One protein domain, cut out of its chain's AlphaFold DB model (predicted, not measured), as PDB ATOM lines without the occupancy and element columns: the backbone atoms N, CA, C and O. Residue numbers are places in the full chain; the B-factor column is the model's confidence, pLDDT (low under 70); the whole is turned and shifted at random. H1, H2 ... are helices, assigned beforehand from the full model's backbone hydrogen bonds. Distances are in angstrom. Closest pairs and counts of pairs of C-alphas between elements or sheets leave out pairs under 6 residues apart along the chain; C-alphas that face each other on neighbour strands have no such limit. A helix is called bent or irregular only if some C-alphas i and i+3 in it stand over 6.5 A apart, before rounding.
ATOM      1  N   LEU A  26     150.501 135.304 162.055       93.38
ATOM      2  CA  LEU A  26     151.502 134.322 161.623       93.38
ATOM      3  C   LEU A  26     151.447 134.106 160.108       93.38
ATOM      4  O   LEU A  26     152.492 134.038 159.457       93.38
ATOM      5  N   ASP A  27     150.240 134.038 159.541       91.94
ATOM      6  CA  ASP A  27     150.054 133.900 158.093       91.94
ATOM      7  C   ASP A  27     150.512 135.179 157.383       91.94
ATOM      8  O   ASP A  27     151.272 135.124 156.415       91.94
ATOM      9  N   THR A  28     150.145 136.341 157.933       94.06
ATOM     10  CA  THR A  28     150.557 137.652 157.412       94.06
ATOM     11  C   THR A  28     152.081 137.799 157.407       94.06
ATOM     12  O   THR A  28     152.662 138.231 156.409       94.06
ATOM     13  N   LEU A  29     152.756 137.405 158.493       95.69
ATOM     14  CA  LEU A  29     154.216 137.405 158.566       95.69
ATOM     15  C   LEU A  29     154.824 136.444 157.534       95.69
ATOM     16  O   LEU A  29     155.775 136.806 156.839       95.69
ATOM     17  N   GLY A  30     154.248 135.249 157.378       94.81
ATOM     18  CA  GLY A  30     154.663 134.281 156.365       94.81
ATOM     19  C   GLY A  30     154.607 134.841 154.939       94.81
ATOM     20  O   GLY A  30     155.573 134.695 154.186       94.81
ATOM     21  N   GLU A  31     153.525 135.534 154.584       94.50
ATOM     22  CA  GLU A  31     153.365 136.171 153.272       94.50
ATOM     23  C   GLU A  31     154.317 137.352 153.057       94.50
ATOM     24  O   GLU A  31     154.793 137.592 151.942       94.50
ATOM     25  N   GLN A  32     154.585 138.140 154.101       95.56
ATOM     26  CA  GLN A  32     155.530 139.245 153.986       95.56
ATOM     27  C   GLN A  32     156.963 138.750 153.801       95.56
ATOM     28  O   GLN A  32     157.683 139.304 152.970       95.56
ATOM     29  N   LEU A  33     157.350 137.667 154.479       96.12
ATOM     30  CA  LEU A  33     158.637 137.013 154.250       96.12
ATOM     31  C   LEU A  33     158.754 136.472 152.819       96.12
ATOM     32  O   LEU A  33     159.786 136.686 152.187       96.12
ATOM     33  N   ASP A  34     157.685 135.891 152.256       95.25
ATOM     34  CA  ASP A  34     157.674 135.422 150.857       95.25
ATOM     35  C   ASP A  34     157.950 136.559 149.862       95.25
ATOM     36  O   ASP A  34     158.586 136.358 148.823       95.25
ATOM     37  N   LYS A  35     157.498 137.776 150.182       95.25
ATOM     38  CA  LYS A  35     157.761 138.983 149.384       95.25
ATOM     39  C   LYS A  35     159.156 139.551 149.652       95.25
ATOM     40  O   LYS A  35     159.785 140.061 148.724       95.25
ATOM     41  N   LEU A  36     159.622 139.502 150.898       95.50
ATOM     42  CA  LEU A  36     160.873 140.111 151.341       95.50
ATOM     43  C   LEU A  36     162.098 139.322 150.868       95.50
ATOM     44  O   LEU A  36     163.024 139.923 150.322       95.50
ATOM     45  N   GLU A  37     162.092 137.998 151.030       94.06
ATOM     46  CA  GLU A  37     163.207 137.102 150.696       94.06
ATOM     47  C   GLU A  37     163.817 137.357 149.305       94.06
ATOM     48  O   GLU A  37     165.015 137.644 149.218       94.06
ATOM     49  N   PRO A  38     163.038 137.338 148.203       92.69
ATOM     50  CA  PRO A  38     163.589 137.556 146.868       92.69
ATOM     51  C   PRO A  38     163.992 139.015 146.601       92.69
ATOM     52  O   PRO A  38     164.706 139.282 145.634       92.69
ATOM     53  N   ARG A  39     163.526 139.972 147.414       94.19
ATOM     54  CA  ARG A  39     163.790 141.410 147.239       94.19
ATOM     55  C   ARG A  39     165.009 141.898 148.008       94.19
ATOM     56  O   ARG A  39     165.643 142.853 147.564       94.19
ATOM     57  N   PHE A  40     165.340 141.252 149.123       95.25
ATOM     58  CA  PHE A  40     166.315 141.730 150.101       95.25
ATOM     59  C   PHE A  40     167.676 142.078 149.475       95.25
ATOM     60  O   PHE A  40     168.081 143.243 149.448       95.25
ATOM     61  N   TRP A  41     168.350 141.091 148.881       93.94
ATOM     62  CA  TRP A  41     169.676 141.287 148.285       93.94
ATOM     63  C   TRP A  41     169.666 142.169 147.028       93.94
ATOM     64  O   TRP A  41     170.504 143.071 146.932       93.94
ATOM     65  N   PRO A  42     168.719 142.003 146.078       93.06
ATOM     66  CA  PRO A  42     168.615 142.919 144.944       93.06
ATOM     67  C   PRO A  42     168.371 144.379 145.343       93.06
ATOM     68  O   PRO A  42     168.835 145.282 144.645       93.06
ATOM     69  N   ALA A  43     167.647 144.636 146.434       94.94
ATOM     70  CA  ALA A  43     167.401 145.987 146.928       94.94
ATOM     71  C   ALA A  43     168.642 146.596 147.593       94.94
ATOM     72  O   ALA A  43     168.935 147.769 147.351       94.94
ATOM     73  N   LEU A  44     169.406 145.803 148.350       94.12
ATOM     74  CA  LEU A  44     170.695 146.207 148.926       94.12
ATOM     75  C   LEU A  44     171.729 146.599 147.860       94.12
ATOM     76  O   LEU A  44     172.507 147.529 148.055       94.12
ATOM     77  N   ALA A  45     171.727 145.926 146.708       92.12
ATOM     78  CA  ALA A  45     172.626 146.242 145.595       92.12
ATOM     79  C   ALA A  45     172.258 147.542 144.841       92.12
ATOM     80  O   ALA A  45     173.068 148.086 144.081       92.12
ATOM     81  N   ARG A  46     171.035 148.057 145.023       93.12
ATOM     82  CA  ARG A  46     170.529 149.259 144.342       93.12
ATOM     83  C   ARG A  46     170.798 150.529 145.149       93.12
ATOM     84  O   ARG A  46     171.201 150.488 146.303       93.12
ATOM     85  N   SER A  47     170.605 151.683 144.504       92.75
ATOM     86  CA  SER A  47     170.716 152.977 145.185       92.75
ATOM     87  C   SER A  47     169.669 153.097 146.305       92.75
ATOM     88  O   SER A  47     168.510 152.755 146.038       92.75
ATOM     89  N   PRO A  48     170.019 153.635 147.490       92.25
ATOM     90  CA  PRO A  48     169.059 153.913 148.561       92.25
ATOM     91  C   PRO A  48     167.891 154.803 148.119       92.25
ATOM     92  O   PRO A  48     166.765 154.647 148.586       92.25
ATOM     93  N   ASP A  49     168.138 155.690 147.153       92.94
ATOM     94  CA  ASP A  49     167.119 156.592 146.616       92.94
ATOM     95  C   ASP A  49     166.155 155.929 145.631       92.94
ATOM     96  O   ASP A  49     165.119 156.515 145.312       92.94
ATOM     97  N   SER A  50     166.471 154.720 145.158       96.25
ATOM     98  CA  SER A  50     165.623 154.010 144.203       96.25
ATOM     99  C   SER A  50     164.315 153.556 144.844       96.25
ATOM    100  O   SER A  50     164.299 153.067 145.977       96.25
ATOM    101  N   ASP A  51     163.222 153.633 144.084       96.69
ATOM    102  CA  ASP A  51     161.903 153.200 144.555       96.69
ATOM    103  C   ASP A  51     161.909 151.745 145.018       96.69
ATOM    104  O   ASP A  51     161.308 151.412 146.032       96.69
ATOM    105  N   TYR A  52     162.652 150.876 144.327       95.25
ATOM    106  CA  TYR A  52     162.771 149.469 144.705       95.25
ATOM    107  C   TYR A  52     163.432 149.284 146.080       95.25
ATOM    108  O   TYR A  52     162.973 148.462 146.878       95.25
ATOM    109  N   HIS A  53     164.482 150.059 146.383       96.38
ATOM    110  CA  HIS A  53     165.127 150.032 147.695       96.38
ATOM    111  C   HIS A  53     164.179 150.563 148.776       96.38
ATOM    112  O   HIS A  53     163.952 149.883 149.773       96.38
ATOM    113  N   LYS A  54     163.546 151.720 148.540       97.19
ATOM    114  CA  LYS A  54     162.580 152.337 149.467       97.19
ATOM    115  C   LYS A  54     161.387 151.427 149.761       97.19
ATOM    116  O   LYS A  54     161.017 151.260 150.919       97.19
ATOM    117  N   GLN A  55     160.812 150.796 148.738       97.38
ATOM    118  CA  GLN A  55     159.709 149.845 148.895       97.38
ATOM    119  C   GLN A  55     160.130 148.601 149.679       97.38
ATOM    120  O   GLN A  55     159.363 148.120 150.506       97.38
ATOM    121  N   THR A  56     161.339 148.082 149.442       97.00
ATOM    122  CA  THR A  56     161.847 146.919 150.185       97.00
ATOM    123  C   THR A  56     162.142 147.277 151.639       97.00
ATOM    124  O   THR A  56     161.766 146.520 152.526       97.00
ATOM    125  N   LYS A  57     162.707 148.464 151.902       97.12
ATOM    126  CA  LYS A  57     162.882 148.993 153.260       97.12
ATOM    127  C   LYS A  57     161.541 149.158 153.979       97.12
ATOM    128  O   LYS A  57     161.407 148.769 155.133       97.12
ATOM    129  N   LYS A  58     160.525 149.690 153.294       97.44
ATOM    130  CA  LYS A  58     159.174 149.815 153.852       97.44
ATOM    131  C   LYS A  58     158.584 148.448 154.206       97.44
ATOM    132  O   LYS A  58     158.122 148.280 155.327       97.44
ATOM    133  N   LEU A  59     158.664 147.480 153.287       97.38
ATOM    134  CA  LEU A  59     158.233 146.103 153.537       97.38
ATOM    135  C   LEU A  59     158.952 145.519 154.760       97.38
ATOM    136  O   LEU A  59     158.297 144.985 155.639       97.38
ATOM    137  N   LEU A  60     160.272 145.695 154.862       97.12
ATOM    138  CA  LEU A  60     161.077 145.232 155.996       97.12
ATOM    139  C   LEU A  60     160.592 145.807 157.339       97.12
ATOM    140  O   LEU A  60     160.463 145.068 158.314       97.12
ATOM    141  N   HIS A  61     160.281 147.108 157.392       97.25
ATOM    142  CA  HIS A  61     159.714 147.742 158.586       97.25
ATOM    143  C   HIS A  61     158.302 147.241 158.913       97.25
ATOM    144  O   HIS A  61     158.002 147.016 160.084       97.25
ATOM    145  N   GLU A  62     157.446 147.053 157.905       96.56
ATOM    146  CA  GLU A  62     156.106 146.474 158.082       96.56
ATOM    147  C   GLU A  62     156.204 145.048 158.653       96.56
ATOM    148  O   GLU A  62     155.511 144.722 159.617       96.56
ATOM    149  N   THR A  63     157.145 144.241 158.150       96.56
ATOM    150  CA  THR A  63     157.414 142.877 158.635       96.56
ATOM    151  C   THR A  63     157.917 142.883 160.071       96.56
ATOM    152  O   THR A  63     157.471 142.085 160.892       96.56
ATOM    153  N   MET A  64     158.796 143.826 160.416       97.25
ATOM    154  CA  MET A  64     159.247 144.019 161.795       97.25
ATOM    155  C   MET A  64     158.109 144.442 162.734       97.25
ATOM    156  O   MET A  64     158.090 144.024 163.892       97.25
ATOM    157  N   GLY A  65     157.158 145.247 162.252       95.62
ATOM    158  CA  GLY A  65     155.948 145.610 162.990       95.62
ATOM    159  C   GLY A  65     155.150 144.376 163.404       95.62
ATOM    160  O   GLY A  65     154.951 144.155 164.596       95.62
ATOM    161  N   ILE A  66     154.820 143.514 162.437       94.94
ATOM    162  CA  ILE A  66     154.075 142.267 162.685       94.94
ATOM    163  C   ILE A  66     154.837 141.346 163.643       94.94
ATOM    164  O   ILE A  66     154.257 140.823 164.592       94.94
ATOM    165  N   SER A  67     156.149 141.191 163.451       95.38
ATOM    166  CA  SER A  67     157.004 140.410 164.354       95.38
ATOM    167  C   SER A  67     156.928 140.904 165.803       95.38
ATOM    168  O   SER A  67     156.851 140.101 166.728       95.38
ATOM    169  N   ARG A  68     156.921 142.225 166.026       94.69
ATOM    170  CA  ARG A  68     156.775 142.814 167.370       94.69
ATOM    171  C   ARG A  68     155.377 142.632 167.944       94.69
ATOM    172  O   ARG A  68     155.250 142.496 169.158       94.69
ATOM    173  N   ASP A  69     154.350 142.662 167.105       93.25
ATOM    174  CA  ASP A  69     152.975 142.440 167.544       93.25
ATOM    175  C   ASP A  69     152.771 140.980 167.981       93.25
ATOM    176  O   ASP A  69     152.221 140.754 169.056       93.25
ATOM    177  N   ILE A  70     153.344 140.002 167.265       92.31
ATOM    178  CA  ILE A  70     153.373 138.591 167.698       92.31
ATOM    179  C   ILE A  70     154.040 138.453 169.075       92.31
ATOM    180  O   ILE A  70     153.453 137.875 169.987       92.31
ATOM    181  N   GLU A  71     155.233 139.027 169.266       92.25
ATOM    182  CA  GLU A  71     155.931 138.997 170.563       92.25
ATOM    183  C   GLU A  71     155.132 139.685 171.680       92.25
ATOM    184  O   GLU A  71     155.171 139.260 172.840       92.25
ATOM    185  N   ARG A  72     154.380 140.744 171.351       91.56
ATOM    186  CA  ARG A  72     153.492 141.422 172.301       91.56
ATOM    187  C   ARG A  72     152.348 140.507 172.724       91.56
ATOM    188  O   ARG A  72     152.053 140.460 173.917       91.56
ATOM    189  N   GLU A  73     151.730 139.778 171.796       89.88
ATOM    190  CA  GLU A  73     150.667 138.826 172.134       89.88
ATOM    191  C   GLU A  73     151.180 137.633 172.937       89.88
ATOM    192  O   GLU A  73     150.515 137.221 173.888       89.88
ATOM    193  N   LEU A  74     152.378 137.126 172.633       90.44
ATOM    194  CA  LEU A  74     153.032 136.099 173.449       90.44
ATOM    195  C   LEU A  74     153.277 136.604 174.875       90.44
ATOM    196  O   LEU A  74     152.901 135.947 175.846       90.44
ATOM    197  N   SER A  75     153.826 137.815 175.005       89.94
ATOM    198  CA  SER A  75     154.123 138.431 176.303       89.94
ATOM    199  C   SER A  75     152.865 138.702 177.131       89.94
ATOM    200  O   SER A  75     152.866 138.481 178.338       89.94
ATOM    201  N   ARG A  76     151.770 139.155 176.502       88.69
ATOM    202  CA  ARG A  76     150.473 139.377 177.174       88.69
ATOM    203  C   ARG A  76     149.899 138.111 177.799       88.69
ATOM    204  O   ARG A  76     149.103 138.208 178.727       88.69
ATOM    205  N   GLN A  77     150.287 136.955 177.281       86.88
ATOM    206  CA  GLN A  77     149.806 135.649 177.716       86.88
ATOM    207  C   GLN A  77     150.855 134.886 178.530       86.88
ATOM    208  O   GLN A  77     150.671 133.704 178.800       86.88
ATOM    209  N   ASP A  78     151.942 135.565 178.917       89.31
ATOM    210  CA  ASP A  78     153.085 135.006 179.647       89.31
ATOM    211  C   ASP A  78     153.704 133.769 178.965       89.31
ATOM    212  O   ASP A  78     154.266 132.876 179.599       89.31
ATOM    213  N   ILE A  79     153.617 133.710 177.631       88.69
ATOM    214  CA  ILE A  79     154.219 132.641 176.839       88.69
ATOM    215  C   ILE A  79     155.645 133.037 176.492       88.69
ATOM    216  O   ILE A  79     155.896 134.023 175.797       88.69
ATOM    217  N   ARG A  80     156.597 132.216 176.935       87.69
ATOM    218  CA  ARG A  80     157.992 132.303 176.506       87.69
ATOM    219  C   ARG A  80     158.208 131.358 175.337       87.69
ATOM    220  O   ARG A  80     158.143 130.145 175.509       87.69
ATOM    221  N   PHE A  81     158.469 131.927 174.168       88.75
ATOM    222  CA  PHE A  81     158.743 131.180 172.950       88.75
ATOM    223  C   PHE A  81     160.142 131.519 172.431       88.75
ATOM    224  O   PHE A  81     160.548 132.681 172.450       88.75
ATOM    225  N   GLU A  82     160.871 130.506 171.970       86.69
ATOM    226  CA  GLU A  82     162.168 130.668 171.317       86.69
ATOM    227  C   GLU A  82     162.177 129.894 169.984       86.69
ATOM    228  O   GLU A  82     161.654 128.778 169.926       86.69
ATOM    229  N   PRO A  83     162.786 130.442 168.917       88.25
ATOM    230  CA  PRO A  83     163.497 131.720 168.877       88.25
ATOM    231  C   PRO A  83     162.549 132.930 168.858       88.25
ATOM    232  O   PRO A  83     161.474 132.875 168.260       88.25
ATOM    233  N   LYS A  84     162.986 134.050 169.447       92.31
ATOM    234  CA  LYS A  84     162.279 135.336 169.328       92.31
ATOM    235  C   LYS A  84     162.257 135.835 167.886       92.31
ATOM    236  O   LYS A  84     163.283 136.261 167.347       92.31
ATOM    237  N   ILE A  85     161.071 135.870 167.292       94.69
ATOM    238  CA  ILE A  85     160.837 136.285 165.907       94.69
ATOM    239  C   ILE A  85     161.313 137.722 165.694       94.69
ATOM    240  O   ILE A  85     162.040 138.000 164.739       94.69
ATOM    241  N   ALA A  86     160.970 138.640 166.603       95.44
ATOM    242  CA  ALA A  86     161.407 140.032 166.482       95.44
ATOM    243  C   ALA A  86     162.932 140.180 166.604       95.44
ATOM    244  O   ALA A  86     163.511 141.074 165.989       95.44
ATOM    245  N   GLY A  87     163.591 139.306 167.370       96.50
ATOM    246  CA  GLY A  87     165.048 139.295 167.494       96.50
ATOM    247  C   GLY A  87     165.733 138.901 166.186       96.50
ATOM    248  O   GLY A  87     166.660 139.575 165.746       96.50
ATOM    249  N   GLU A  88     165.246 137.851 165.526       97.44
ATOM    250  CA  GLU A  88     165.764 137.425 164.222       97.44
ATOM    251  C   GLU A  88     165.437 138.444 163.116       97.44
ATOM    252  O   GLU A  88     166.291 138.764 162.291       97.44
ATOM    253  N   MET A  89     164.246 139.049 163.149       97.38
ATOM    254  CA  MET A  89     163.851 140.098 162.204       97.38
ATOM    255  C   MET A  89     164.689 141.379 162.361       97.38
ATOM    256  O   MET A  89     165.021 142.028 161.368       97.38
ATOM    257  N   MET A  90     165.101 141.715 163.590       97.00
ATOM    258  CA  MET A  90     166.022 142.826 163.851       97.00
ATOM    259  C   MET A  90     167.374 142.617 163.160       97.00
ATOM    260  O   MET A  90     167.906 143.563 162.588       97.00
ATOM    261  N   LYS A  91     167.909 141.388 163.133       96.75
ATOM    262  CA  LYS A  91     169.164 141.097 162.412       96.75
ATOM    263  C   LYS A  91     169.038 141.415 160.925       96.75
ATOM    264  O   LYS A  91     169.930 142.031 160.350       96.75
ATOM    265  N   LEU A  92     167.905 141.056 160.313       97.00
ATOM    266  CA  LEU A  92     167.627 141.392 158.912       97.00
ATOM    267  C   LEU A  92     167.565 142.911 158.701       97.00
ATOM    268  O   LEU A  92     168.055 143.414 157.692       97.00
ATOM    269  N   GLN A  93     166.997 143.644 159.662       95.94
ATOM    270  CA  GLN A  93     166.934 145.101 159.625       95.94
ATOM    271  C   GLN A  93     168.319 145.752 159.727       95.94
ATOM    272  O   GLN A  93     168.680 146.534 158.849       95.94
ATOM    273  N   CYS A  94     169.119 145.386 160.733       96.12
ATOM    274  CA  CYS A  94     170.499 145.856 160.885       96.12
ATOM    275  C   CYS A  94     171.331 145.543 159.637       96.12
ATOM    276  O   CYS A  94     172.073 146.390 159.146       96.12
ATOM    277  N   MET A  95     171.138 144.360 159.053       95.38
ATOM    278  CA  MET A  95     171.829 143.978 157.829       95.38
ATOM    279  C   MET A  95     171.471 144.871 156.639       95.38
ATOM    280  O   MET A  95     172.351 145.232 155.857       95.38
ATOM    281  N   PHE A  96     170.194 145.225 156.499       95.50
ATOM    282  CA  PHE A  96     169.713 146.045 155.392       95.50
ATOM    283  C   PHE A  96     170.115 147.522 155.521       95.50
ATOM    284  O   PHE A  96     170.345 148.192 154.514       95.50
ATOM    285  N   GLU A  97     170.157 148.040 156.749       93.50
ATOM    286  CA  GLU A  97     170.351 149.468 157.013       93.50
ATOM    287  C   GLU A  97     171.806 149.842 157.325       93.50
ATOM    288  O   GLU A  97     172.238 150.932 156.948       93.50
ATOM    289  N   GLU A  98     172.564 148.955 157.974       91.75
ATOM    290  CA  GLU A  98     173.852 149.296 158.590       91.75
ATOM    291  C   GLU A  98     174.994 148.374 158.134       91.75
ATOM    292  O   GLU A  98     176.024 148.859 157.655       91.75
ATOM    293  N   ASP A  99     174.826 147.051 158.238       91.06
ATOM    294  CA  ASP A  99     175.964 146.129 158.107       91.06
ATOM    295  C   ASP A  99     176.423 145.922 156.661       91.06
ATOM    296  O   ASP A  99     177.613 145.699 156.405       91.06
ATOM    297  N   VAL A 100     175.493 145.936 155.700       90.06
ATOM    298  CA  VAL A 100     175.797 145.624 154.301       90.06
ATOM    299  C   VAL A 100     175.788 146.889 153.465       90.06
ATOM    300  O   VAL A 100     174.753 147.437 153.088       90.06
ATOM    301  N   LYS A 101     176.986 147.317 153.069       90.44
ATOM    302  CA  LYS A 101     177.140 148.425 152.127       90.44
ATOM    303  C   LYS A 101     176.665 148.016 150.737       90.44
ATOM    304  O   LYS A 101     176.994 146.932 150.253       90.44
ATOM    305  N   ARG A 102     176.023 148.950 150.029       89.81
ATOM    306  CA  ARG A 102     175.632 148.781 148.618       89.81
ATOM    307  C   ARG A 102     176.780 148.279 147.746       89.81
ATOM    308  O   ARG A 102     176.577 147.365 146.959       89.81
ATOM    309  N   SER A 103     177.972 148.864 147.895       86.00
ATOM    310  CA  SER A 103     179.158 148.479 147.117       86.00
ATOM    311  C   SER A 103     179.559 147.023 147.336       86.00
ATOM    312  O   SER A 103     180.033 146.380 146.408       86.00
ATOM    313  N   MET A 104     179.333 146.485 148.539       87.00
ATOM    314  CA  MET A 104     179.527 145.066 148.809       87.00
ATOM    315  C   MET A 104     178.434 144.255 148.125       87.00
ATOM    316  O   MET A 104     178.753 143.393 147.317       87.00
ATOM    317  N   ALA A 105     177.158 144.566 148.372       87.50
ATOM    318  CA  ALA A 105     176.033 143.816 147.812       87.50
ATOM    319  C   ALA A 105     176.027 143.782 146.271       87.50
ATOM    320  O   ALA A 105     175.733 142.745 145.682       87.50
ATOM    321  N   SER A 106     176.405 144.879 145.605       88.69
ATOM    322  CA  SER A 106     176.439 144.968 144.139       88.69
ATOM    323  C   SER A 106     177.493 144.078 143.482       88.69
ATOM    324  O   SER A 106     177.367 143.755 142.302       88.69
ATOM    325  N   CYS A 107     178.527 143.671 144.223       87.44
ATOM    326  CA  CYS A 107     179.589 142.814 143.704       87.44
ATOM    327  C   CYS A 107     179.231 141.325 143.707       87.44
ATOM    328  O   CYS A 107     180.017 140.525 143.199       87.44
ATOM    329  N   TYR A 108     178.080 140.924 144.254       85.25
ATOM    330  CA  TYR A 108     177.685 139.518 144.347       85.25
ATOM    331  C   TYR A 108     176.337 139.263 143.691       85.25
ATOM    332  O   TYR A 108     175.402 140.054 143.785       85.25
ATOM    333  N   THR A 109     176.222 138.093 143.070       80.31
ATOM    334  CA  THR A 109     174.927 137.552 142.671       80.31
ATOM    335  C   THR A 109     174.475 136.588 143.752       80.31
ATOM    336  O   THR A 109     175.017 135.490 143.884       80.31
ATOM    337  N   VAL A 110     173.469 137.000 144.518       80.31
ATOM    338  CA  VAL A 110     172.869 136.183 145.573       80.31
ATOM    339  C   VAL A 110     171.580 135.570 145.039       80.31
ATOM    340  O   VAL A 110     170.628 136.281 144.721       80.31
ATOM    341  N   ARG A 111     171.561 134.242 144.892       78.56
ATOM    342  CA  ARG A 111     170.368 133.468 144.525       78.56
ATOM    343  C   ARG A 111     170.012 132.564 145.691       78.56
ATOM    344  O   ARG A 111     170.607 131.504 145.850       78.56
ATOM    345  N   ILE A 112     169.073 133.018 146.508       80.50
ATOM    346  CA  ILE A 112     168.547 132.239 147.628       80.50
ATOM    347  C   ILE A 112     167.233 131.606 147.155       80.50
ATOM    348  O   ILE A 112     166.402 132.313 146.576       80.50
ATOM    349  N   PRO A 113     167.058 130.282 147.302       81.62
ATOM    350  CA  PRO A 113     165.794 129.630 146.999       81.62
ATOM    351  C   PRO A 113     164.705 130.162 147.934       81.62
ATOM    352  O   PRO A 113     164.965 130.422 149.104       81.62
ATOM    353  N   ALA A 114     163.482 130.302 147.424       87.50
ATOM    354  CA  ALA A 114     162.345 130.681 148.256       87.50
ATOM    355  C   ALA A 114     162.117 129.634 149.356       87.50
ATOM    356  O   ALA A 114     162.157 128.431 149.075       87.50
ATOM    357  N   THR A 115     161.857 130.086 150.583       92.62
ATOM    358  CA  THR A 115     161.715 129.194 151.745       92.62
ATOM    359  C   THR A 115     160.286 129.054 152.274       92.62
ATOM    360  O   THR A 115     160.051 128.277 153.197       92.62
ATOM    361  N   ALA A 141     151.000 121.608 152.073       91.50
ATOM    362  CA  ALA A 141     151.846 122.228 153.085       91.50
ATOM    363  C   ALA A 141     151.233 123.549 153.573       91.50
ATOM    364  O   ALA A 141     150.935 124.447 152.785       91.50
ATOM    365  N   SER A 142     151.061 123.665 154.881       93.06
ATOM    366  CA  SER A 142     150.667 124.884 155.581       93.06
ATOM    367  C   SER A 142     151.302 124.893 156.969       93.06
ATOM    368  O   SER A 142     151.768 123.855 157.447       93.06
ATOM    369  N   LEU A 143     151.255 126.038 157.658       91.31
ATOM    370  CA  LEU A 143     151.777 126.155 159.025       91.31
ATOM    371  C   LEU A 143     151.182 125.111 159.990       91.31
ATOM    372  O   LEU A 143     151.826 124.744 160.965       91.31
ATOM    373  N   SER A 144     149.970 124.612 159.726       90.94
ATOM    374  CA  SER A 144     149.265 123.651 160.583       90.94
ATOM    375  C   SER A 144     149.414 122.184 160.171       90.94
ATOM    376  O   SER A 144     148.995 121.307 160.927       90.94
ATOM    377  N   THR A 145     149.944 121.884 158.981       91.62
ATOM    378  CA  THR A 145     149.983 120.508 158.444       91.62
ATOM    379  C   THR A 145     151.380 119.920 158.334       91.62
ATOM    380  O   THR A 145     151.501 118.693 158.261       91.62
ATOM    381  N   VAL A 146     152.412 120.762 158.272       92.88
ATOM    382  CA  VAL A 146     153.802 120.318 158.142       92.88
ATOM    383  C   VAL A 146     154.351 119.832 159.479       92.88
ATOM    384  O   VAL A 146     153.970 120.333 160.530       92.88
ATOM    385  N   ASP A 147     155.262 118.869 159.434       92.06
ATOM    386  CA  ASP A 147     156.064 118.491 160.598       92.06
ATOM    387  C   ASP A 147     157.154 119.567 160.811       92.06
ATOM    388  O   ASP A 147     157.930 119.804 159.872       92.06
ATOM    389  N   PRO A 148     157.206 120.243 161.981       93.06
ATOM    390  CA  PRO A 148     158.181 121.297 162.252       93.06
ATOM    391  C   PRO A 148     159.627 120.852 162.033       93.06
ATOM    392  O   PRO A 148     160.400 121.591 161.424       93.06
ATOM    393  N   ASP A 149     159.981 119.636 162.449       93.06
ATOM    394  CA  ASP A 149     161.361 119.148 162.384       93.06
ATOM    395  C   ASP A 149     161.737 118.770 160.946       93.06
ATOM    396  O   ASP A 149     162.849 119.027 160.479       93.06
ATOM    397  N   ALA A 150     160.795 118.208 160.183       93.44
ATOM    398  CA  ALA A 150     161.000 117.943 158.760       93.44
ATOM    399  C   ALA A 150     161.155 119.241 157.948       93.44
ATOM    400  O   ALA A 150     161.918 119.277 156.977       93.44
ATOM    401  N   TYR A 151     160.438 120.300 158.328       95.38
ATOM    402  CA  TYR A 151     160.546 121.607 157.691       95.38
ATOM    403  C   TYR A 151     161.846 122.326 158.076       95.38
ATOM    404  O   TYR A 151     162.536 122.830 157.191       95.38
ATOM    405  N   GLU A 152     162.241 122.296 159.351       95.25
ATOM    406  CA  GLU A 152     163.524 122.827 159.834       95.25
ATOM    407  C   GLU A 152     164.712 122.168 159.120       95.25
ATOM    408  O   GLU A 152     165.585 122.856 158.588       95.25
ATOM    409  N   ASN A 153     164.711 120.838 159.000       95.44
ATOM    410  CA  ASN A 153     165.746 120.112 158.262       95.44
ATOM    411  C   ASN A 153     165.817 120.533 156.786       95.44
ATOM    412  O   ASN A 153     166.902 120.744 156.244       95.44
ATOM    413  N   TRP A 154     164.664 120.712 156.134       95.38
ATOM    414  CA  TRP A 154     164.623 121.195 154.756       95.38
ATOM    415  C   TRP A 154     165.147 122.630 154.616       95.38
ATOM    416  O   TRP A 154     165.847 122.928 153.644       95.38
ATOM    417  N   LEU A 155     164.847 123.511 155.574       95.00
ATOM    418  CA  LEU A 155     165.372 124.877 155.614       95.00
ATOM    419  C   LEU A 155     166.893 124.881 155.790       95.00
ATOM    420  O   LEU A 155     167.581 125.574 155.044       95.00
ATOM    421  N   ASN A 156     167.431 124.051 156.685       93.44
ATOM    422  CA  ASN A 156     168.876 123.885 156.868       93.44
ATOM    423  C   ASN A 156     169.560 123.410 155.575       93.44
ATOM    424  O   ASN A 156     170.618 123.918 155.189       93.44
ATOM    425  N   ASP A 157     168.922 122.507 154.829       92.62
ATOM    426  CA  ASP A 157     169.381 122.124 153.493       92.62
ATOM    427  C   ASP A 157     169.345 123.295 152.498       92.62
ATOM    428  O   ASP A 157     170.259 123.428 151.676       92.62
ATOM    429  N   GLN A 158     168.323 124.160 152.548       90.69
ATOM    430  CA  GLN A 158     168.262 125.365 151.711       90.69
ATOM    431  C   GLN A 158     169.359 126.373 152.070       90.69
ATOM    432  O   GLN A 158     169.982 126.927 151.158       90.69
ATOM    433  N   VAL A 159     169.650 126.572 153.358       89.44
ATOM    434  CA  VAL A 159     170.770 127.405 153.831       89.44
ATOM    435  C   VAL A 159     172.069 126.874 153.223       89.44
ATOM    436  O   VAL A 159     172.738 127.583 152.471       89.44
ATOM    437  N   ASN A 160     172.366 125.584 153.411       89.38
ATOM    438  CA  ASN A 160     173.568 124.935 152.882       89.38
ATOM    439  C   ASN A 160     173.687 125.024 151.350       89.38
ATOM    440  O   ASN A 160     174.782 125.211 150.808       89.38
ATOM    441  N   ARG A 161     172.572 124.893 150.622       86.94
ATOM    442  CA  ARG A 161     172.537 125.080 149.161       86.94
ATOM    443  C   ARG A 161     172.835 126.521 148.771       86.94
ATOM    444  O   ARG A 161     173.586 126.728 147.822       86.94
ATOM    445  N   SER A 162     172.285 127.490 149.500       83.44
ATOM    446  CA  SER A 162     172.500 128.919 149.253       83.44
ATOM    447  C   SER A 162     173.976 129.277 149.369       83.44
ATOM    448  O   SER A 162     174.512 129.910 148.465       83.44
ATOM    449  N   LEU A 163     174.667 128.769 150.396       81.44
ATOM    450  CA  LEU A 163     176.102 129.011 150.599       81.44
ATOM    451  C   LEU A 163     176.961 128.546 149.417       81.44
ATOM    452  O   LEU A 163     177.912 129.223 149.031       81.44
ATOM    453  N   LYS A 164     176.592 127.427 148.784       83.81
ATOM    454  CA  LYS A 164     177.282 126.900 147.593       83.81
ATOM    455  C   LYS A 164     177.038 127.736 146.331       83.81
ATOM    456  O   LYS A 164     177.774 127.599 145.355       83.81
ATOM    457  N   GLN A 165     175.995 128.564 146.318       81.25
ATOM    458  CA  GLN A 165     175.593 129.367 145.161       81.25
ATOM    459  C   GLN A 165     176.098 130.812 145.214       81.25
ATOM    460  O   GLN A 165     175.966 131.526 144.219       81.25
ATOM    461  N   ILE A 166     176.707 131.237 146.324       79.94
ATOM    462  CA  ILE A 166     177.269 132.582 146.468       79.94
ATOM    463  C   ILE A 166     178.436 132.736 145.498       79.94
ATOM    464  O   ILE A 166     179.437 132.023 145.575       79.94
ATOM    465  N   ARG A 167     178.303 133.680 144.565       77.88
ATOM    466  CA  ARG A 167     179.335 133.985 143.575       77.88
ATOM    467  C   ARG A 167     179.528 135.489 143.479       77.88
ATOM    468  O   ARG A 167     178.554 136.233 143.334       77.88
ATOM    469  N   ARG A 168     180.789 135.925 143.513       80.88
ATOM    470  CA  ARG A 168     181.157 137.283 143.107       80.88
ATOM    471  C   ARG A 168     180.838 137.438 141.619       80.88
ATOM    472  O   ARG A 168     181.159 136.561 140.818       80.88
ATOM    473  N   SER A 169     180.167 138.524 141.271       80.75
ATOM    474  CA  SER A 169     179.753 138.862 139.911       80.75
ATOM    475  C   SER A 169     180.641 139.929 139.272       80.75
ATOM    476  O   SER A 169     180.692 140.009 138.049       80.75
ATOM    477  N   SER A 170     181.338 140.740 140.074       76.06
ATOM    478  CA  SER A 170     182.228 141.806 139.598       76.06
ATOM    479  C   SER A 170     183.273 142.209 140.648       76.06
ATOM    480  O   SER A 170     183.091 141.952 141.840       76.06
ATOM    481  N   GLY A 171     184.353 142.857 140.201       71.69
ATOM    482  CA  GLY A 171     185.460 143.323 141.045       71.69
ATOM    483  C   GLY A 171     186.577 142.295 141.248       71.69
ATOM    484  O   GLY A 171     186.417 141.109 140.948       71.69
ATOM    485  N   ASP A 172     187.719 142.767 141.755       75.75
ATOM    486  CA  ASP A 172     188.893 141.930 142.004       75.75
ATOM    487  C   ASP A 172     188.661 140.917 143.126       75.75
ATOM    488  O   ASP A 172     187.848 141.106 144.038       75.75
ATOM    489  N   ARG A 173     189.408 139.809 143.067       74.38
ATOM    490  CA  ARG A 173     189.327 138.775 144.096       74.38
ATOM    491  C   ARG A 173     189.852 139.294 145.434       74.38
ATOM    492  O   ARG A 173     191.043 139.528 145.595       74.38
ATOM    493  N   ASN A 174     188.957 139.395 146.412       81.56
ATOM    494  CA  ASN A 174     189.261 139.729 147.795       81.56
ATOM    495  C   ASN A 174     188.620 138.701 148.734       81.56
ATOM    496  O   ASN A 174     187.417 138.761 149.005       81.56
ATOM    497  N   ALA A 175     189.445 137.786 149.247       82.62
ATOM    498  CA  ALA A 175     189.007 136.689 150.108       82.62
ATOM    499  C   ALA A 175     188.326 137.182 151.395       82.62
ATOM    500  O   ALA A 175     187.319 136.622 151.809       82.62
ATOM    501  N   ARG A 176     188.808 138.276 152.000       84.56
ATOM    502  CA  ARG A 176     188.202 138.831 153.220       84.56
ATOM    503  C   ARG A 176     186.793 139.366 152.962       84.56
ATOM    504  O   ARG A 176     185.908 139.194 153.794       84.56
ATOM    505  N   GLN A 177     186.583 140.015 151.820       82.69
ATOM    506  CA  GLN A 177     185.251 140.466 151.413       82.69
ATOM    507  C   GLN A 177     184.340 139.295 151.040       82.69
ATOM    508  O   GLN A 177     183.143 139.378 151.308       82.69
ATOM    509  N   ASP A 178     184.883 138.232 150.437       84.56
ATOM    510  CA  ASP A 178     184.124 137.021 150.106       84.56
ATOM    511  C   ASP A 178     183.631 136.325 151.375       84.56
ATOM    512  O   ASP A 178     182.447 136.019 151.480       84.56
ATOM    513  N   GLU A 179     184.504 136.130 152.364       86.81
ATOM    514  CA  GLU A 179     184.132 135.511 153.640       86.81
ATOM    515  C   GLU A 179     183.141 136.369 154.434       86.81
ATOM    516  O   GLU A 179     182.171 135.843 154.975       86.81
ATOM    517  N   ASN A 180     183.305 137.697 154.432       89.06
ATOM    518  CA  ASN A 180     182.328 138.598 155.049       89.06
ATOM    519  C   ASN A 180     180.953 138.492 154.361       89.06
ATOM    520  O   ASN A 180     179.938 138.295 155.027       89.06
ATOM    521  N   MET A 181     180.909 138.539 153.026       88.31
ATOM    522  CA  MET A 181     179.642 138.428 152.301       88.31
ATOM    523  C   MET A 181     178.980 137.064 152.513       88.31
ATOM    524  O   MET A 181     177.770 136.998 152.722       88.31
ATOM    525  N   LYS A 182     179.761 135.976 152.499       88.44
ATOM    526  CA  LYS A 182     179.256 134.643 152.835       88.44
ATOM    527  C   LYS A 182     178.654 134.631 154.230       88.44
ATOM    528  O   LYS A 182     177.518 134.205 154.361       88.44
ATOM    529  N   SER A 183     179.362 135.163 155.225       91.12
ATOM    530  CA  SER A 183     178.870 135.258 156.601       91.12
ATOM    531  C   SER A 183     177.548 136.026 156.691       91.12
ATOM    532  O   SER A 183     176.628 135.544 157.345       91.12
ATOM    533  N   LYS A 184     177.403 137.155 155.986       92.88
ATOM    534  CA  LYS A 184     176.152 137.931 155.975       92.88
ATOM    535  C   LYS A 184     175.007 137.210 155.264       92.88
ATOM    536  O   LYS A 184     173.872 137.253 155.724       92.88
ATOM    537  N   ILE A 185     175.289 136.493 154.181       91.25
ATOM    538  CA  ILE A 185     174.276 135.666 153.513       91.25
ATOM    539  C   ILE A 185     173.864 134.483 154.395       91.25
ATOM    540  O   ILE A 185     172.676 134.181 154.469       91.25
ATOM    541  N   THR A 186     174.808 133.846 155.093       91.50
ATOM    542  CA  THR A 186     174.510 132.804 156.084       91.50
ATOM    543  C   THR A 186     173.584 133.345 157.165       91.50
ATOM    544  O   THR A 186     172.520 132.776 157.383       91.50
ATOM    545  N   GLU A 187     173.947 134.475 157.776       94.50
ATOM    546  CA  GLU A 187     173.168 135.118 158.838       94.50
ATOM    547  C   GLU A 187     171.736 135.437 158.378       94.50
ATOM    548  O   GLU A 187     170.778 135.157 159.096       94.50
ATOM    549  N   PHE A 188     171.573 135.942 157.150       95.38
ATOM    550  CA  PHE A 188     170.259 136.171 156.549       95.38
ATOM    551  C   PHE A 188     169.450 134.874 156.427       95.38
ATOM    552  O   PHE A 188     168.302 134.815 156.866       95.38
ATOM    553  N   CYS A 189     170.037 133.833 155.830       94.31
ATOM    554  CA  CYS A 189     169.345 132.568 155.597       94.31
ATOM    555  C   CYS A 189     168.957 131.884 156.917       94.31
ATOM    556  O   CYS A 189     167.854 131.354 157.025       94.31
ATOM    557  N   GLU A 190     169.833 131.916 157.922       94.88
ATOM    558  CA  GLU A 190     169.572 131.359 159.251       94.88
ATOM    559  C   GLU A 190     168.474 132.123 159.993       94.88
ATOM    560  O   GLU A 190     167.592 131.500 160.581       94.88
ATOM    561  N   ALA A 191     168.485 133.459 159.949       96.69
ATOM    562  CA  ALA A 191     167.446 134.276 160.571       96.69
ATOM    563  C   ALA A 191     166.073 134.010 159.932       96.69
ATOM    564  O   ALA A 191     165.098 133.768 160.642       96.69
ATOM    565  N   VAL A 192     165.998 133.965 158.596       96.56
ATOM    566  CA  VAL A 192     164.760 133.611 157.880       96.56
ATOM    567  C   VAL A 192     164.299 132.200 158.249       96.56
ATOM    568  O   VAL A 192     163.128 132.018 158.575       96.56
ATOM    569  N   ALA A 193     165.200 131.213 158.260       95.69
ATOM    570  CA  ALA A 193     164.865 129.840 158.631       95.69
ATOM    571  C   ALA A 193     164.293 129.755 160.056       95.69
ATOM    572  O   ALA A 193     163.243 129.148 160.262       95.69
ATOM    573  N   LYS A 194     164.920 130.429 161.026       96.69
ATOM    574  CA  LYS A 194     164.439 130.493 162.412       96.69
ATOM    575  C   LYS A 194     163.051 131.111 162.517       96.69
ATOM    576  O   LYS A 194     162.201 130.553 163.206       96.69
ATOM    577  N   ILE A 195     162.797 132.213 161.809       97.25
ATOM    578  CA  ILE A 195     161.466 132.829 161.783       97.25
ATOM    579  C   ILE A 195     160.446 131.853 161.181       97.25
ATOM    580  O   ILE A 195     159.377 131.653 161.749       97.25
ATOM    581  N   ARG A 196     160.771 131.190 160.066       96.38
ATOM    582  CA  ARG A 196     159.877 130.225 159.404       96.38
ATOM    583  C   ARG A 196     159.521 129.038 160.300       96.38
ATOM    584  O   ARG A 196     158.350 128.666 160.358       96.38
ATOM    585  N   VAL A 197     160.494 128.468 161.012       95.50
ATOM    586  CA  VAL A 197     160.250 127.388 161.986       95.50
ATOM    587  C   VAL A 197     159.392 127.895 163.142       95.50
ATOM    588  O   VAL A 197     158.425 127.231 163.516       95.50
ATOM    589  N   ALA A 198     159.686 129.092 163.657       95.00
ATOM    590  CA  ALA A 198     158.901 129.719 164.712       95.00
ATOM    591  C   ALA A 198     157.427 129.880 164.316       95.00
ATOM    592  O   ALA A 198     156.556 129.548 165.109       95.00
ATOM    593  N   LEU A 199     157.126 130.294 163.079       94.81
ATOM    594  CA  LEU A 199     155.743 130.400 162.589       94.81
ATOM    595  C   LEU A 199     154.988 129.065 162.645       94.81
ATOM    596  O   LEU A 199     153.830 129.026 163.060       94.81
ATOM    597  N   VAL A 200     155.633 127.971 162.230       94.38
ATOM    598  CA  VAL A 200     155.033 126.627 162.256       94.38
ATOM    599  C   VAL A 200     154.803 126.172 163.694       94.38
ATOM    600  O   VAL A 200     153.697 125.758 164.040       94.38
ATOM    601  N   ARG A 201     155.827 126.281 164.546       93.75
ATOM    602  CA  ARG A 201     155.745 125.867 165.950       93.75
ATOM    603  C   ARG A 201     154.717 126.688 166.715       93.75
ATOM    604  O   ARG A 201     153.851 126.108 167.354       93.75
ATOM    605  N   LEU A 202     154.700 128.009 166.547       92.75
ATOM    606  CA  LEU A 202     153.655 128.858 167.117       92.75
ATOM    607  C   LEU A 202     152.268 128.423 166.650       92.75
ATOM    608  O   LEU A 202     151.394 128.240 167.483       92.75
ATOM    609  N   ARG A 203     152.054 128.166 165.355       92.31
ATOM    610  CA  ARG A 203     150.742 127.723 164.861       92.31
ATOM    611  C   ARG A 203     150.259 126.420 165.511       92.31
ATOM    612  O   ARG A 203     149.052 126.243 165.679       92.31
ATOM    613  N   GLN A 204     151.167 125.491 165.797       90.38
ATOM    614  CA  GLN A 204     150.825 124.133 166.233       90.38
ATOM    615  C   GLN A 204     150.831 123.965 167.754       90.38
ATOM    616  O   GLN A 204     149.948 123.311 168.314       90.38
ATOM    617  N   GLU A 205     151.816 124.559 168.416       86.50
ATOM    618  CA  GLU A 205     152.062 124.450 169.853       86.50
ATOM    619  C   GLU A 205     151.302 125.537 170.613       86.50
ATOM    620  O   GLU A 205     150.696 125.282 171.654       86.50
ATOM    621  N   VAL A 206     151.268 126.746 170.050       77.94
ATOM    622  CA  VAL A 206     150.634 127.917 170.646       77.94
ATOM    623  C   VAL A 206     149.283 128.116 169.964       77.94
ATOM    624  O   VAL A 206     149.141 128.822 168.972       77.94
TER     625      VAL A 206
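This is residues 26 to 115 and 141 to 206 of the 211 residues of an uncharacterized protein of Victivallis vadensis (UniProt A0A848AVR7). Picture an elongated bundle of four helices, H1, H2, H3 and H6, running up and down beside one another, with a fifth helix, H5, packed along H6 on the outside of the bundle. The long H6 lies between H5 and the pair H1 and H3, H2 is on the far side of that pair, and H4, a short turn, is near one end of the bundle. The printed part has 156 residues with six named helices, in chain order H1 to H6, and no named strand; the class is all helix. The whole is compact, with a radius of gyration of the C-alphas of 16.1 A, and spans 52 by 32 by 24 A.

Find C-alpha 175 at (189.007, 136.689, 150.108); from there H6, residues 175 to 205, runs 43.6 A to C-alpha 205 at (152.062, 124.450, 169.853). H5 is residues 148 to 165, 25.7 A long. H3 is residues 85 to 99, 19.7 A, and only just irregular: C-alphas 96 and 99 are 6.8 A apart. H1, residues 26 to 44, begins at (151.502, 134.322, 161.623) and is 25.9 A long; it is irregular, C-alphas 38 and 41 being 7.3 A apart, with a kink of 44 degrees near residue 38. H2 is residues 51 to 76, 37.2 A, and H4 is residues 102 to 105, 5.0 A.

Begin at H6, the hub, which touches four helices. H5 and H6 form a helical hairpin at a shallow tilt of 16 degrees; their closest C-alphas, of Val 159 and Cys 189, are 5.6 A apart. H3 touches residues 184 to 198 of H6, opposite ways at 23 degrees, closest at the C-alphas of Glu 88 and Ala 191, 5.1 A. H1 touches H6 with residues 26 to 33 alone, closest at the C-alphas of Leu 26 and Leu 199, 5.9 A. H2 forms helical hairpins with H1, closest at the C-alphas of Ala 43 and His 53, 4.7 A, and with H3, at those of Ser 67 and Ala 86, 4.9 A. H4 only just touches H1 and H6, with 3 pairs of C-alphas within 8 A each; the closest are Leu 44 and Arg 102, 5.6 A, and Met 104 and Met 181, 7.5 A. H5 is apart from H1, H2 and H3. In H2 and H6 every O i to N i+4 pair is within hydrogen-bond range; in H1 11 of 15 are, in H3 10 of 11, in H5 13 of 14, and H4 is too short for such a pair.

The C-alphas farthest apart, of Gln 77 and Asp 172, are 53.3 A apart. Residues 116 to 140 are not printed, and C-alphas 115 and 141 are 12.2 A apart across this cut. Of the links that are printed whole, H3 to H4 is tight and the others are short. No printed residue has a pLDDT under 70.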